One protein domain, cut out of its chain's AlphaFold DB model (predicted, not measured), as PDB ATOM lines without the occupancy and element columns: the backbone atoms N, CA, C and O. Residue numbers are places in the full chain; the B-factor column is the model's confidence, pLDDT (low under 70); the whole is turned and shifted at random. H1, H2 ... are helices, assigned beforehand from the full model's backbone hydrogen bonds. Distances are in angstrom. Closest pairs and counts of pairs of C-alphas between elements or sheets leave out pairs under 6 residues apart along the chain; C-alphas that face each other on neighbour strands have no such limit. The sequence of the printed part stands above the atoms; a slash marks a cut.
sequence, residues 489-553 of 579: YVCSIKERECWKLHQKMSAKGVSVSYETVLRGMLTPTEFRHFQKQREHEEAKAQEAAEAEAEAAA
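What this domain is: This is residues 489 to 553 of the 579 residues of an uncharacterized protein of Drosophila albomicans (UniProt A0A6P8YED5). One long helix, H3, runs out like an arm from a small head made of H1 and H2, which pack on each other near the first residues of H3. Residues 539 to 553 of H3 stick out with nothing beside them. The printed part has 65 residues with three named helices, in the order H1, H2, H3, and no named strand; its class is all helix. The whole is loose, with a radius of gyration of the C-alphas of 15.4 A, and elongated, spanning 47 by 28 by 17 A.

Where its parts are: Start at Tyr 489 and go on to C-alpha 493 at (282.368, 269.274, 241.363); there H1 begins, residues 493 to 506, 20.0 A from first to last C-alpha. Next look for H2, residues 514 to 521, 10.6 A long. Then find C-alpha 526 at (273.038, 274.627, 247.706), from which H3, residues 526 to 553, runs 40.0 A to C-alpha 553 at (275.279, 236.846, 260.584).

How they stand to each other: Look first at H1 and H2, which touch; their closest C-alphas, those of His 502 and Tyr 514, are 5.7 A apart. Their lines stand at a steep tilt of 64 degrees, and they run opposite ways. H2 and H3 are close but not clearly touching, with the C-alphas of Arg 519 and Phe 527 closest at 6.4 A. These two run opposite ways at a shallow tilt of 32 degrees. H1 and H3 are apart. In H1, H2 and H3 every O i to N i+4 pair is within hydrogen-bond range.

The domain as a whole: The C-alphas of Lys 508 and Ala 553, the two farthest apart, are 47.6 A from each other. Without residues 539 to 553, which stand free, the body spans 33 by 20 by 16 A. The printed part has no cut; the link from H1 to H2 is short and that from H2 to H3 is tight. The mean pLDDT of the printed part is 85.2, and you will find values under 70 at residues 489, 491 and 552 to 553.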
ATOM      1  N   TYR A 489     282.834 260.794 250.017       65.94
ATOM      2  CA  TYR A 489     281.711 261.728 250.166       65.94
ATOM      3  C   TYR A 489     281.843 263.044 249.361       65.94
ATOM      4  O   TYR A 489     280.917 263.849 249.345       65.94
ATOM      5  N   VAL A 490     282.983 263.331 248.714       72.44
ATOM      6  CA  VAL A 490     283.217 264.575 247.939       72.44
ATOM      7  C   VAL A 490     282.748 264.386 246.483       72.44
ATOM      8  O   VAL A 490     283.497 264.520 245.505       72.44
ATOM      9  N   CYS A 491     281.468 264.038 246.340       67.81
ATOM     10  CA  CYS A 491     280.855 263.597 245.086       67.81
ATOM     11  C   CYS A 491     280.671 264.717 244.045       67.81
ATOM     12  O   CYS A 491     280.813 264.471 242.841       67.81
ATOM     13  N   SER A 492     280.385 265.956 244.454       79.56
ATOM     14  CA  SER A 492     280.106 267.055 243.520       79.56
ATOM     15  C   SER A 492     281.347 267.828 243.072       79.56
ATOM     16  O   SER A 492     282.357 267.923 243.767       79.56
ATOM     17  N   ILE A 493     281.269 268.456 241.895       83.31
ATOM     18  CA  ILE A 493     282.368 269.274 241.363       83.31
ATOM     19  C   ILE A 493     282.632 270.522 242.223       83.31
ATOM     20  O   ILE A 493     283.789 270.861 242.455       83.31
ATOM     21  N   LYS A 494     281.580 271.125 242.799       87.50
ATOM     22  CA  LYS A 494     281.701 272.251 243.743       87.50
ATOM     23  C   LYS A 494     282.316 271.831 245.078       87.50
ATOM     24  O   LYS A 494     283.069 272.589 245.682       87.50
ATOM     25  N   GLU A 495     282.031 270.611 245.524       87.50
ATOM     26  CA  GLU A 495     282.637 270.028 246.723       87.50
ATOM     27  C   GLU A 495     284.124 269.749 246.498       87.50
ATOM     28  O   GLU A 495     284.944 270.117 247.334       87.50
ATOM     29  N   ARG A 496     284.502 269.230 245.321       88.31
ATOM     30  CA  ARG A 496     285.913 269.101 244.920       88.31
ATOM     31  C   ARG A 496     286.640 270.445 244.910       88.31
ATOM     32  O   ARG A 496     287.764 270.523 245.396       88.31
ATOM     33  N   GLU A 497     286.022 271.514 244.409       90.38
ATOM     34  CA  GLU A 497     286.593 272.871 244.465       90.38
ATOM     35  C   GLU A 497     286.735 273.391 245.906       90.38
ATOM     36  O   GLU A 497     287.784 273.931 246.269       90.38
ATOM     37  N   CYS A 498     285.739 273.152 246.763       91.62
ATOM     38  CA  CYS A 498     285.814 273.486 248.188       91.62
ATOM     39  C   CYS A 498     286.886 272.666 248.923       91.62
ATOM     40  O   CYS A 498     287.576 273.207 249.785       91.62
ATOM     41  N   TRP A 499     287.082 271.391 248.569       92.31
ATOM     42  CA  TRP A 499     288.116 270.528 249.146       92.31
ATOM     43  C   TRP A 499     289.516 270.992 248.732       92.31
ATOM     44  O   TRP A 499     290.395 271.130 249.581       92.31
ATOM     45  N   LYS A 500     289.699 271.354 247.453       92.69
ATOM     46  CA  LYS A 500     290.924 271.999 246.950       92.69
ATOM     47  C   LYS A 500     291.235 273.291 247.708       92.69
ATOM     48  O   LYS A 500     292.388 273.523 248.069       92.69
ATOM     49  N   LEU A 501     290.228 274.130 247.967       93.50
ATOM     50  CA  LEU A 501     290.402 275.371 248.727       93.50
ATOM     51  C   LEU A 501     290.735 275.099 250.204       93.50
ATOM     52  O   LEU A 501     291.696 275.674 250.709       93.50
ATOM     53  N   HIS A 502     290.016 274.184 250.858       94.00
ATOM     54  CA  HIS A 502     290.285 273.717 252.222       94.00
ATOM     55  C   HIS A 502     291.733 273.224 252.369       94.00
ATOM     56  O   HIS A 502     292.501 273.796 253.140       94.00
ATOM     57  N   GLN A 503     292.154 272.263 251.543       92.81
ATOM     58  CA  GLN A 503     293.511 271.711 251.557       92.81
ATOM     59  C   GLN A 503     294.580 272.791 251.302       92.81
ATOM     60  O   GLN A 503     295.622 272.807 251.958       92.81
ATOM     61  N   LYS A 504     294.307 273.753 250.408       93.94
ATOM     62  CA  LYS A 504     295.181 274.905 250.108       93.94
ATOM     63  C   LYS A 504     295.234 275.953 251.229       93.94
ATOM     64  O   LYS A 504     296.201 276.713 251.285       93.94
ATOM     65  N   MET A 505     294.231 276.014 252.104       93.50
ATOM     66  CA  MET A 505     294.240 276.839 253.318       93.50
ATOM     67  C   MET A 505     295.000 276.131 254.445       93.50
ATOM     68  O   MET A 505     295.927 276.719 255.003       93.50
ATOM     69  N   SER A 506     294.724 274.849 254.694       92.00
ATOM     70  CA  SER A 506     295.451 274.041 255.683       92.00
ATOM     71  C   SER A 506     296.953 273.969 255.376       92.00
ATOM     72  O   SER A 506     297.770 274.210 256.261       92.00
ATOM     73  N   ALA A 507     297.337 273.769 254.108       91.44
ATOM     74  CA  ALA A 507     298.738 273.779 253.664       91.44
ATOM     75  C   ALA A 507     299.440 275.149 253.799       91.44
ATOM     76  O   ALA A 507     300.662 275.228 253.709       91.44
ATOM     77  N   LYS A 508     298.686 276.234 254.021       93.56
ATOM     78  CA  LYS A 508     299.206 277.573 254.344       93.56
ATOM     79  C   LYS A 508     299.219 277.874 255.848       93.56
ATOM     80  O   LYS A 508     299.497 279.009 256.223       93.56
ATOM     81  N   GLY A 509     298.891 276.899 256.698       91.00
ATOM     82  CA  GLY A 509     298.740 277.112 258.135       91.00
ATOM     83  C   GLY A 509     297.509 277.950 258.492       91.00
ATOM     84  O   GLY A 509     297.559 278.712 259.449       91.00
ATOM     85  N   VAL A 510     296.422 277.851 257.715       93.38
ATOM     86  CA  VAL A 510     295.136 278.504 258.009       93.38
ATOM     87  C   VAL A 510     294.107 277.439 258.392       93.38
ATOM     88  O   VAL A 510     293.595 276.709 257.542       93.38
ATOM     89  N   SER A 511     293.816 277.359 259.687       90.06
ATOM     90  CA  SER A 511     292.853 276.454 260.318       90.06
ATOM     91  C   SER A 511     291.411 276.924 260.086       90.06
ATOM     92  O   SER A 511     290.854 277.734 260.823       90.06
ATOM     93  N   VAL A 512     290.788 276.399 259.030       92.00
ATOM     94  CA  VAL A 512     289.370 276.606 258.702       92.00
ATOM     95  C   VAL A 512     288.771 275.260 258.319       92.00
ATOM     96  O   VAL A 512     289.334 274.560 257.486       92.00
ATOM     97  N   SER A 513     287.638 274.886 258.916       93.12
ATOM     98  CA  SER A 513     286.990 273.600 258.637       93.12
ATOM     99  C   SER A 513     286.384 273.551 257.231       93.12
ATOM    100  O   SER A 513     285.876 274.556 256.729       93.12
ATOM    101  N   TYR A 514     286.364 272.366 256.613       92.56
ATOM    102  CA  TYR A 514     285.732 272.142 255.305       92.56
ATOM    103  C   TYR A 514     284.270 272.632 255.255       92.56
ATOM    104  O   TYR A 514     283.875 273.305 254.307       92.56
ATOM    105  N   GLU A 515     283.502 272.421 256.330       91.06
ATOM    106  CA  GLU A 515     282.157 272.988 256.529       91.06
ATOM    107  C   GLU A 515     282.103 274.521 256.407       91.06
ATOM    108  O   GLU A 515     281.161 275.071 255.840       91.06
ATOM    109  N   THR A 516     283.116 275.227 256.910       93.69
ATOM    110  CA  THR A 516     283.202 276.692 256.806       93.69
ATOM    111  C   THR A 516     283.521 277.126 255.375       93.69
ATOM    112  O   THR A 516     282.960 278.113 254.899       93.69
ATOM    113  N   VAL A 517     284.361 276.367 254.658       93.94
ATOM    114  CA  VAL A 517     284.643 276.607 253.230       93.94
ATOM    115  C   VAL A 517     283.384 276.386 252.385       93.94
ATOM    116  O   VAL A 517     283.039 277.253 251.584       93.94
ATOM    117  N   LEU A 518     282.647 275.294 252.623       93.31
ATOM    118  CA  LEU A 518     281.359 275.024 251.977       93.31
ATOM    119  C   LEU A 518     280.370 276.179 252.199       93.31
ATOM    120  O   LEU A 518     279.846 276.724 251.232       93.31
ATOM    121  N   ARG A 519     280.167 276.622 253.447       93.06
ATOM    122  CA  ARG A 519     279.259 277.744 253.781       93.06
ATOM    123  C   ARG A 519     279.695 279.094 253.199       93.06
ATOM    124  O   ARG A 519     278.857 279.981 253.067       93.06
ATOM    125  N   GLY A 520     280.983 279.265 252.895       93.88
ATOM    126  CA  GLY A 520     281.528 280.479 252.283       93.88
ATOM    127  C   GLY A 520     281.489 280.499 250.751       93.88
ATOM    128  O   GLY A 520     281.516 281.584 250.173       93.88
ATOM    129  N   MET A 521     281.443 279.334 250.094       93.44
ATOM    130  CA  MET A 521     281.537 279.197 248.630       93.44
ATOM    131  C   MET A 521     280.241 278.720 247.955       93.44
ATOM    132  O   MET A 521     280.038 278.989 246.772       93.44
ATOM    133  N   LEU A 522     279.357 278.031 248.680       92.25
ATOM    134  CA  LEU A 522     278.047 277.596 248.188       92.25
ATOM    135  C   LEU A 522     276.977 278.632 248.538       92.25
ATOM    136  O   LEU A 522     277.038 279.299 249.572       92.25
ATOM    137  N   THR A 523     275.929 278.715 247.719       92.75
ATOM    138  CA  THR A 523     274.739 279.490 248.095       92.75
ATOM    139  C   THR A 523     273.995 278.839 249.279       92.75
ATOM    140  O   THR A 523     274.063 277.620 249.467       92.75
ATOM    141  N   PRO A 524     273.212 279.598 250.077       93.06
ATOM    142  CA  PRO A 524     272.464 279.046 251.216       93.06
ATOM    143  C   PRO A 524     271.381 278.014 250.862       93.06
ATOM    144  O   PRO A 524     270.824 277.388 251.764       93.06
ATOM    145  N   THR A 525     271.037 277.864 249.582       92.38
ATOM    146  CA  THR A 525     270.168 276.806 249.045       92.38
ATOM    147  C   THR A 525     270.973 275.560 248.688       92.38
ATOM    148  O   THR A 525     270.596 274.464 249.097       92.38
ATOM    149  N   GLU A 526     272.109 275.721 248.006       90.12
ATOM    150  CA  GLU A 526     273.038 274.627 247.706       90.12
ATOM    151  C   GLU A 526     273.567 273.979 248.985       90.12
ATOM    152  O   GLU A 526     273.486 272.764 249.111       90.12
ATOM    153  N   PHE A 527     274.019 274.761 249.971       89.69
ATOM    154  CA  PHE A 527     274.532 274.220 251.233       89.69
ATOM    155  C   PHE A 527     273.509 273.314 251.949       89.69
ATOM    156  O   PHE A 527     273.863 272.232 252.407       89.69
ATOM    157  N   ARG A 528     272.220 273.691 251.967       89.75
ATOM    158  CA  ARG A 528     271.141 272.837 252.510       89.75
ATOM    159  C   ARG A 528     270.904 271.585 251.668       89.75
ATOM    160  O   ARG A 528     270.557 270.544 252.215       89.75
ATOM    161  N   HIS A 529     271.056 271.687 250.348       87.38
ATOM    162  CA  HIS A 529     270.916 270.541 249.455       87.38
ATOM    163  C   HIS A 529     272.049 269.532 249.673       87.38
ATOM    164  O   HIS A 529     271.762 268.351 249.823       87.38
ATOM    165  N   PHE A 530     273.297 269.996 249.792       83.50
ATOM    166  CA  PHE A 530     274.450 269.156 250.131       83.50
ATOM    167  C   PHE A 530     274.343 268.548 251.529       83.50
ATOM    168  O   PHE A 530     274.612 267.364 251.692       83.50
ATOM    169  N   GLN A 531     273.882 269.313 252.522       85.75
ATOM    170  CA  GLN A 531     273.621 268.781 253.860       85.75
ATOM    171  C   GLN A 531     272.607 267.623 253.807       85.75
ATOM    172  O   GLN A 531     272.907 266.531 254.282       85.75
ATOM    173  N   LYS A 532     271.473 267.806 253.115       88.12
ATOM    174  CA  LYS A 532     270.469 266.746 252.926       88.12
ATOM    175  C   LYS A 532     270.961 265.574 252.059       88.12
ATOM    176  O   LYS A 532     270.545 264.438 252.278       88.12
ATOM    177  N   GLN A 533     271.812 265.823 251.062       84.06
ATOM    178  CA  GLN A 533     272.437 264.760 250.264       84.06
ATOM    179  C   GLN A 533     273.372 263.908 251.125       84.06
ATOM    180  O   GLN A 533     273.284 262.689 251.054       84.06
ATOM    181  N   ARG A 534     274.188 264.532 251.984       83.69
ATOM    182  CA  ARG A 534     275.071 263.829 252.922       83.69
ATOM    183  C   ARG A 534     274.280 263.008 253.937       83.69
ATOM    184  O   ARG A 534     274.583 261.839 254.104       83.69
ATOM    185  N   GLU A 535     273.224 263.573 254.528       84.62
ATOM    186  CA  GLU A 535     272.302 262.850 255.424       84.62
ATOM    187  C   GLU A 535     271.689 261.609 254.738       84.62
ATOM    188  O   GLU A 535     271.564 260.549 255.350       84.62
ATOM    189  N   HIS A 536     271.346 261.706 253.448       79.75
ATOM    190  CA  HIS A 536     270.840 260.580 252.652       79.75
ATOM    191  C   HIS A 536     271.941 259.568 252.275       79.75
ATOM    192  O   HIS A 536     271.671 258.368 252.190       79.75
ATOM    193  N   GLU A 537     273.167 260.014 252.002       78.56
ATOM    194  CA  GLU A 537     274.300 259.134 251.692       78.56
ATOM    195  C   GLU A 537     274.765 258.365 252.936       78.56
ATOM    196  O   GLU A 537     274.984 257.160 252.856       78.56
ATOM    197  N   GLU A 538     274.811 259.027 254.094       79.94
ATOM    198  CA  GLU A 538     275.126 258.443 255.400       79.94
ATOM    199  C   GLU A 538     274.068 257.416 255.825       79.94
ATOM    200  O   GLU A 538     274.420 256.284 256.150       79.94
ATOM    201  N   ALA A 539     272.773 257.739 255.698       77.44
ATOM    202  CA  ALA A 539     271.692 256.780 255.943       77.44
ATOM    203  C   ALA A 539     271.780 255.547 255.022       77.44
ATOM    204  O   ALA A 539     271.608 254.420 255.480       77.44
ATOM    205  N   LYS A 540     272.111 255.740 253.737       79.44
ATOM    206  CA  LYS A 540     272.301 254.637 252.782       79.44
ATOM    207  C   LYS A 540     273.560 253.809 253.085       79.44
ATOM    208  O   LYS A 540     273.565 252.600 252.867       79.44
ATOM    209  N   ALA A 541     274.634 254.438 253.558       77.94
ATOM    210  CA  ALA A 541     275.844 253.739 253.984       77.94
ATOM    211  C   ALA A 541     275.591 252.912 255.255       77.94
ATOM    212  O   ALA A 541     276.088 251.793 255.359       77.94
ATOM    213  N   GLN A 542     274.772 253.423 256.178       75.62
ATOM    214  CA  GLN A 542     274.324 252.694 257.362       75.62
ATOM    215  C   GLN A 542     273.424 251.503 256.992       75.62
ATOM    216  O   GLN A 542     273.686 250.399 257.455       75.62
ATOM    217  N   GLU A 543     272.441 251.690 256.102       77.50
ATOM    218  CA  GLU A 543     271.595 250.611 255.556       77.50
ATOM    219  C   GLU A 543     272.439 249.517 254.874       77.50
ATOM    220  O   GLU A 543     272.219 248.326 255.088       77.50
ATOM    221  N   ALA A 544     273.456 249.904 254.096       76.12
ATOM    222  CA  ALA A 544     274.374 248.962 253.459       76.12
ATOM    223  C   ALA A 544     275.240 248.192 254.474       76.12
ATOM    224  O   ALA A 544     275.428 246.989 254.314       76.12
ATOM    225  N   ALA A 545     275.735 248.858 255.523       74.75
ATOM    226  CA  ALA A 545     276.516 248.220 256.583       74.75
ATOM    227  C   ALA A 545     275.663 247.290 257.468       74.75
ATOM    228  O   ALA A 545     276.143 246.244 257.899       74.75
ATOM    229  N   GLU A 546     274.394 247.632 257.710       76.00
ATOM    230  CA  GLU A 546     273.436 246.771 258.413       76.00
ATOM    231  C   GLU A 546     273.094 245.527 257.576       76.00
ATOM    232  O   GLU A 546     273.132 244.413 258.096       76.00
ATOM    233  N   ALA A 547     272.890 245.682 256.263       74.50
ATOM    234  CA  ALA A 547     272.692 244.561 255.342       74.50
ATOM    235  C   ALA A 547     273.943 243.665 255.196       74.50
ATOM    236  O   ALA A 547     273.816 242.444 255.086       74.50
ATOM    237  N   GLU A 548     275.155 244.233 255.222       75.62
ATOM    238  CA  GLU A 548     276.408 243.461 255.234       75.62
ATOM    239  C   GLU A 548     276.584 242.695 256.558       75.62
ATOM    240  O   GLU A 548     276.948 241.517 256.548       75.62
ATOM    241  N   ALA A 549     276.238 243.314 257.693       72.38
ATOM    242  CA  ALA A 549     276.231 242.655 258.997       72.38
ATOM    243  C   ALA A 549     275.176 241.533 259.087       72.38
ATOM    244  O   ALA A 549     275.472 240.464 259.625       72.38
ATOM    245  N   GLU A 550     273.975 241.722 258.527       72.50
ATOM    246  CA  GLU A 550     272.954 240.669 258.450       72.50
ATOM    247  C   GLU A 550     273.407 239.514 257.540       72.50
ATOM    248  O   GLU A 550     273.271 238.347 257.915       72.50
ATOM    249  N   ALA A 551     274.023 239.810 256.390       70.69
ATOM    250  CA  ALA A 551     274.581 238.795 255.496       70.69
ATOM    251  C   ALA A 551     275.714 237.986 256.161       70.69
ATOM    252  O   ALA A 551     275.752 236.757 256.037       70.69
ATOM    253  N   ALA A 552     276.595 238.638 256.926       68.50
ATOM    254  CA  ALA A 552     277.622 237.964 257.718       68.50
ATOM    255  C   ALA A 552     277.009 237.083 258.829       68.50
ATOM    256  O   ALA A 552     277.384 235.917 258.981       68.50
ATOM    257  N   ALA A 553     276.004 237.591 259.549       67.00
ATOM    258  CA  ALA A 553     275.279 236.846 260.584       67.00
ATOM    259  C   ALA A 553     274.415 235.693 260.026       67.00
ATOM    260  O   ALA A 553     274.068 234.761 260.758       67.00
TER     261      ALA A 553